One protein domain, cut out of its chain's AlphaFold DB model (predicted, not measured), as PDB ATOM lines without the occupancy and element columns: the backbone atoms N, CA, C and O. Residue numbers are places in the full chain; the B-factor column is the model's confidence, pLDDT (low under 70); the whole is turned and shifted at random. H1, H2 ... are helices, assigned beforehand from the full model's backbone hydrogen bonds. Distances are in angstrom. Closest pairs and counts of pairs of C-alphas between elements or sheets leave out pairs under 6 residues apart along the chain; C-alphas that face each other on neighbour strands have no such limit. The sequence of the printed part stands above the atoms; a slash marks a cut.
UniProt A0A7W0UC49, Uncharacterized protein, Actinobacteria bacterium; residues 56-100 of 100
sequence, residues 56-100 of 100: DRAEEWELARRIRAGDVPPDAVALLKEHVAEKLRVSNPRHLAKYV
ATOM      1  N   ASP A  56     199.124 370.811 300.348       64.12
ATOM      2  CA  ASP A  56     200.561 370.960 300.542       64.12
ATOM      3  C   ASP A  56     201.292 370.224 299.409       64.12
ATOM      4  O   ASP A  56     201.340 368.997 299.346       64.12
ATOM      5  N   ARG A  57     201.845 370.990 298.463       71.56
ATOM      6  CA  ARG A  57     202.544 370.431 297.299       71.56
ATOM      7  C   ARG A  57     203.925 369.877 297.652       71.56
ATOM      8  O   ARG A  57     204.586 369.336 296.765       71.56
ATOM      9  N   ALA A  58     204.375 370.009 298.902       76.62
ATOM     10  CA  ALA A  58     205.643 369.447 299.352       76.62
ATOM     11  C   ALA A  58     205.678 367.920 299.184       76.62
ATOM     12  O   ALA A  58     206.671 367.387 298.683       76.62
ATOM     13  N   GLU A  59     204.584 367.227 299.512       78.44
ATOM     14  CA  GLU A  59     204.483 365.770 299.372       78.44
ATOM     15  C   GLU A  59     204.495 365.335 297.896       78.44
ATOM     16  O   GLU A  59     205.225 364.413 297.522       78.44
ATOM     17  N   GLU A  60     203.785 366.063 297.021       83.31
ATOM     18  CA  GLU A  60     203.817 365.838 295.569       83.31
ATOM     19  C   GLU A  60     205.229 366.007 294.989       83.31
ATOM     20  O   GLU A  60     205.681 365.218 294.150       83.31
ATOM     21  N   TRP A  61     205.934 367.061 295.409       85.06
ATOM     22  CA  TRP A  61     207.280 367.361 294.928       85.06
ATOM     23  C   TRP A  61     208.294 366.320 295.380       85.06
ATOM     24  O   TRP A  61     209.139 365.907 294.577       85.06
ATOM     25  N   GLU A  62     208.190 365.866 296.624       88.19
ATOM     26  CA  GLU A  62     209.047 364.823 297.171       88.19
ATOM     27  C   GLU A  62     208.801 363.476 296.479       88.19
ATOM     28  O   GLU A  62     209.753 362.828 296.034       88.19
ATOM     29  N   LEU A  63     207.539 363.093 296.261       88.44
ATOM     30  CA  LEU A  63     207.197 361.891 295.498       88.44
ATOM     31  C   LEU A  63     207.761 361.950 294.068       88.44
ATOM     32  O   LEU A  63     208.401 361.004 293.604       88.44
ATOM     33  N   ALA A  64     207.608 363.086 293.380       89.56
ATOM     34  CA  ALA A  64     208.161 363.279 292.042       89.56
ATOM     35  C   ALA A  64     209.701 363.224 292.025       89.56
ATOM     36  O   ALA A  64     210.294 362.725 291.064       89.56
ATOM     37  N   ARG A  65     210.363 363.732 293.072       93.00
ATOM     38  CA  ARG A  65     211.822 363.655 293.238       93.00
ATOM     39  C   ARG A  65     212.283 362.205 293.375       93.00
ATOM     40  O   ARG A  65     213.203 361.808 292.663       93.00
ATOM     41  N   ARG A  66     211.628 361.418 294.232       92.62
ATOM     42  CA  ARG A  66     211.941 360.001 294.477       92.62
ATOM     43  C   ARG A  66     211.759 359.139 293.226       92.62
ATOM     44  O   ARG A  66     212.684 358.428 292.841       92.62
ATOM     45  N   ILE A  67     210.641 359.316 292.511       92.81
ATOM     46  CA  ILE A  67     210.383 358.629 291.233       92.81
ATOM     47  C   ILE A  67     211.488 358.930 290.208       92.81
ATOM     48  O   ILE A  67     212.018 358.009 289.592       92.81
ATOM     49  N   ARG A  68     211.884 360.202 290.045       92.69
ATOM     50  CA  ARG A  68     212.969 360.589 289.119       92.69
ATOM     51  C   ARG A  68     214.340 360.044 289.526       92.69
ATOM     52  O   ARG A  68     215.176 359.833 288.656       92.69
ATOM     53  N   ALA A  69     214.566 359.830 290.820       96.06
ATOM     54  CA  ALA A  69     215.795 359.242 291.347       96.06
ATOM     55  C   ALA A  69     215.831 357.702 291.245       96.06
ATOM     56  O   ALA A  69     216.846 357.102 291.586       96.06
ATOM     57  N   GLY A  70     214.746 357.060 290.796       94.25
ATOM     58  CA  GLY A  70     214.625 355.601 290.735       94.25
ATOM     59  C   GLY A  70     214.261 354.936 292.068       94.25
ATOM     60  O   GLY A  70     214.043 353.728 292.093       94.25
ATOM     61  N   ASP A  71     214.128 355.706 293.153       95.44
ATOM     62  CA  ASP A  71     213.592 355.251 294.443       95.44
ATOM     63  C   ASP A  71     212.059 355.306 294.403       95.44
ATOM     64  O   ASP A  71     211.428 356.143 295.042       95.44
ATOM     65  N   VAL A  72     211.448 354.481 293.555       93.31
ATOM     66  CA  VAL A  72     209.992 354.479 293.380       93.31
ATOM     67  C   VAL A  72     209.345 353.793 294.588       93.31
ATOM     68  O   VAL A  72     209.573 352.596 294.786       93.31
ATOM     69  N   PRO A  73     208.511 354.498 295.379       91.44
ATOM     70  CA  PRO A  73     207.757 353.859 296.451       91.44
ATOM     71  C   PRO A  73     206.867 352.730 295.908       91.44
ATOM     72  O   PRO A  73     206.288 352.880 294.828       91.44
ATOM     73  N   PRO A  74     206.691 351.618 296.641       91.94
ATOM     74  CA  PRO A  74     205.847 350.507 296.191       91.94
ATOM     75  C   PRO A  74     204.371 350.907 296.011       91.94
ATOM     76  O   PRO A  74     203.655 350.307 295.213       91.94
ATOM     77  N   ASP A  75     203.922 351.947 296.711       91.50
ATOM     78  CA  ASP A  75     202.583 352.532 296.672       91.50
ATOM     79  C   ASP A  75     202.473 353.763 295.751       91.50
ATOM     80  O   ASP A  75     201.410 354.381 295.673       91.50
ATOM     81  N   ALA A  76     203.520 354.101 294.989       88.94
ATOM     82  CA  ALA A  76     203.559 355.303 294.151       88.94
ATOM     83  C   ALA A  76     202.362 355.429 293.197       88.94
ATOM     84  O   ALA A  76     201.848 356.523 292.981       88.94
ATOM     85  N   VAL A  77     201.891 354.310 292.636       89.25
ATOM     86  CA  VAL A  77     200.718 354.299 291.745       89.25
ATOM     87  C   VAL A  77     199.437 354.659 292.498       89.25
ATOM     88  O   VAL A  77     198.595 355.365 291.946       89.25
ATOM     89  N   ALA A  78     199.273 354.189 293.737       89.06
ATOM     90  CA  ALA A  78     198.117 354.526 294.561       89.06
ATOM     91  C   ALA A  78     198.141 356.015 294.938       89.06
ATOM     92  O   ALA A  78     197.157 356.712 294.695       89.06
ATOM     93  N   LEU A  79     199.299 356.514 295.386       87.12
ATOM     94  CA  LEU A  79     199.509 357.929 295.703       87.12
ATOM     95  C   LEU A  79     199.239 358.835 294.491       87.12
ATOM     96  O   LEU A  79     198.543 359.841 294.608       87.12
ATOM     97  N   LEU A  80     199.733 358.484 293.298       88.19
ATOM     98  CA  LEU A  80     199.466 359.267 292.082       88.19
ATOM     99  C   LEU A  80     197.978 359.284 291.721       88.19
ATOM    100  O   LEU A  80     197.467 360.320 291.294       88.19
ATOM    101  N   LYS A  81     197.281 358.150 291.864       89.19
ATOM    102  CA  LYS A  81     195.841 358.072 291.584       89.19
ATOM    103  C   LYS A  81     195.041 358.977 292.512       89.19
ATOM    104  O   LYS A  81     194.123 359.634 292.033       89.19
ATOM    105  N   GLU A  82     195.396 359.032 293.790       87.62
ATOM    106  CA  GLU A  82     194.751 359.909 294.766       87.62
ATOM    107  C   GLU A  82     194.934 361.390 294.405       87.62
ATOM    108  O   GLU A  82     193.942 362.092 294.209       87.62
ATOM    109  N   HIS A  83     196.172 361.827 294.152       85.19
ATOM    110  CA  HIS A  83     196.464 363.204 293.732       85.19
ATOM    111  C   HIS A  83     195.753 363.597 292.429       85.19
ATOM    112  O   HIS A  83     195.229 364.704 292.285       85.19
ATOM    113  N   VAL A  84     195.721 362.698 291.439       87.69
ATOM    114  CA  VAL A  84     194.992 362.946 290.186       87.69
ATOM    115  C   VAL A  84     193.489 363.000 290.442       87.69
ATOM    116  O   VAL A  84     192.815 363.855 289.869       87.69
ATOM    117  N   ALA A  85     192.948 362.139 291.306       86.31
ATOM    118  CA  ALA A  85     191.538 362.169 291.665       86.31
ATOM    119  C   ALA A  85     191.158 363.494 292.335       86.31
ATOM    120  O   ALA A  85     190.142 364.078 291.968       86.31
ATOM    121  N   GLU A  86     191.977 364.016 293.248       83.94
ATOM    122  CA  GLU A  86     191.781 365.343 293.845       83.94
ATOM    123  C   GLU A  86     191.766 366.456 292.796       83.94
ATOM    124  O   GLU A  86     190.804 367.224 292.730       83.94
ATOM    125  N   LYS A  87     192.754 366.484 291.895       81.31
ATOM    126  CA  LYS A  87     192.802 367.456 290.788       81.31
ATOM    127  C   LYS A  87     191.582 367.333 289.876       81.31
ATOM    128  O   LYS A  87     191.018 368.339 289.456       81.31
ATOM    129  N   LEU A  88     191.113 366.116 289.606       84.75
ATOM    130  CA  LEU A  88     189.913 365.888 288.801       84.75
ATOM    131  C   LEU A  88     188.623 366.306 289.514       84.75
ATOM    132  O   LEU A  88     187.723 366.788 288.832       84.75
ATOM    133  N   ARG A  89     188.512 366.196 290.846       82.88
ATOM    134  CA  ARG A  89     187.351 366.734 291.589       82.88
ATOM    135  C   ARG A  89     187.199 368.237 291.379       82.88
ATOM    136  O   ARG A  89     186.076 368.726 291.335       82.88
ATOM    137  N   VAL A  90     188.311 368.944 291.196       76.81
ATOM    138  CA  VAL A  90     188.313 370.378 290.909       76.81
ATOM    139  C   VAL A  90     188.146 370.628 289.415       76.81
ATOM    140  O   VAL A  90     187.215 371.304 289.003       76.81
ATOM    141  N   SER A  91     188.982 370.071 288.543       74.62
ATOM    142  CA  SER A  91     188.962 370.466 287.130       74.62
ATOM    143  C   SER A  91     187.848 369.790 286.316       74.62
ATOM    144  O   SER A  91     187.295 370.415 285.410       74.62
ATOM    145  N   ASN A  92     187.506 368.527 286.606       79.69
ATOM    146  CA  ASN A  92     186.548 367.738 285.822       79.69
ATOM    147  C   ASN A  92     185.905 366.569 286.620       79.69
ATOM    148  O   ASN A  92     186.249 365.401 286.400       79.69
ATOM    149  N   PRO A  93     184.923 366.849 287.503       80.50
ATOM    150  CA  PRO A  93     184.323 365.839 288.385       80.50
ATOM    151  C   PRO A  93     183.667 364.670 287.635       80.50
ATOM    152  O   PRO A  93     183.688 363.527 288.086       80.50
ATOM    153  N   ARG A  94     183.100 364.943 286.452       80.81
ATOM    154  CA  ARG A  94     182.456 363.924 285.607       80.81
ATOM    155  C   ARG A  94     183.454 362.898 285.082       80.81
ATOM    156  O   ARG A  94     183.090 361.742 284.893       80.81
ATOM    157  N   HIS A  95     184.696 363.312 284.833       79.44
ATOM    158  CA  HIS A  95     185.743 362.397 284.401       79.44
ATOM    159  C   HIS A  95     186.136 361.439 285.525       79.44
ATOM    160  O   HIS A  95     186.311 360.256 285.265       79.44
ATOM    161  N   LEU A  96     186.190 361.918 286.772       80.44
ATOM    162  CA  LEU A  96     186.458 361.061 287.923       80.44
ATOM    163  C   LEU A  96     185.393 359.964 288.072       80.44
ATOM    164  O   LEU A  96     185.743 358.800 288.209       80.44
ATOM    165  N   ALA A  97     184.110 360.309 287.933       78.94
ATOM    166  CA  ALA A  97     183.000 359.353 288.031       78.94
ATOM    167  C   ALA A  97     183.049 358.203 287.002       78.94
ATOM    168  O   ALA A  97     182.349 357.211 287.161       78.94
ATOM    169  N   LYS A  98     183.853 358.325 285.939       76.38
ATOM    170  CA  LYS A  98     184.033 357.280 284.921       76.38
ATOM    171  C   LYS A  98     185.069 356.217 285.320       76.38
ATOM    172  O   LYS A  98     185.078 355.143 284.725       76.38
ATOM    173  N   TYR A  99     185.958 356.525 286.264       64.94
ATOM    174  CA  TYR A  99     187.120 355.697 286.616       64.94
ATOM    175  C   TYR A  99     187.195 355.335 288.108       64.94
ATOM    176  O   TYR A  99     188.210 354.782 288.538       64.94
ATOM    177  N   VAL A 100     186.148 355.660 288.875       59.75
ATOM    178  CA  VAL A 100     185.922 355.200 290.256       59.75
ATOM    179  C   VAL A 100     185.032 353.968 290.235       59.75
ATOM    180  O   VAL A 100     184.064 353.970 289.442       59.75
TER     181      VAL A 100
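This is residues 56 to 100 of the 100 residues of an uncharacterized protein of Actinobacteria bacterium (UniProt A0A7W0UC49). Two helices, H1 and the longer H2, make an open V joined by a short loop, and the small helix H3 folds back at the far end of H2. The 45 printed residues hold three named helices, H1, H2 and H3 along the chain, and no named strand, an all-helix class. The whole is loose, with a radius of gyration of the C-alphas of 12.0 A, and elongated, spanning 34 by 20 by 12 A.

H1, residues 57 to 68, is close to but not clearly touching H2, residues 76 to 91; their closest C-alphas, of Leu 63 and Ala 76, are 7.6 A apart. They run opposite ways at a steep tilt of 43 degrees. H2 touches H3, residues 93 to 96, with residues 85 to 89 alone; the closest C-alphas, of Leu 88 and Leu 96, are 6.0 A apart. H1 and H3 are apart. Every O i to N i+4 pair in H1 and H2 is within hydrogen-bond range; H3 is too short for one.

H1 begins at C-alpha 57 (202.544, 370.431, 297.299) and is 16.5 A long. H2 is 22.2 A long. H3 ends at C-alpha 96 (186.458, 361.061, 287.923).

The farthest C-alphas, of Ala 69 and Arg 94, are 34.2 A apart. The printed part has no cut and no long link. Residues 56, 99 and 100 are under pLDDT 70.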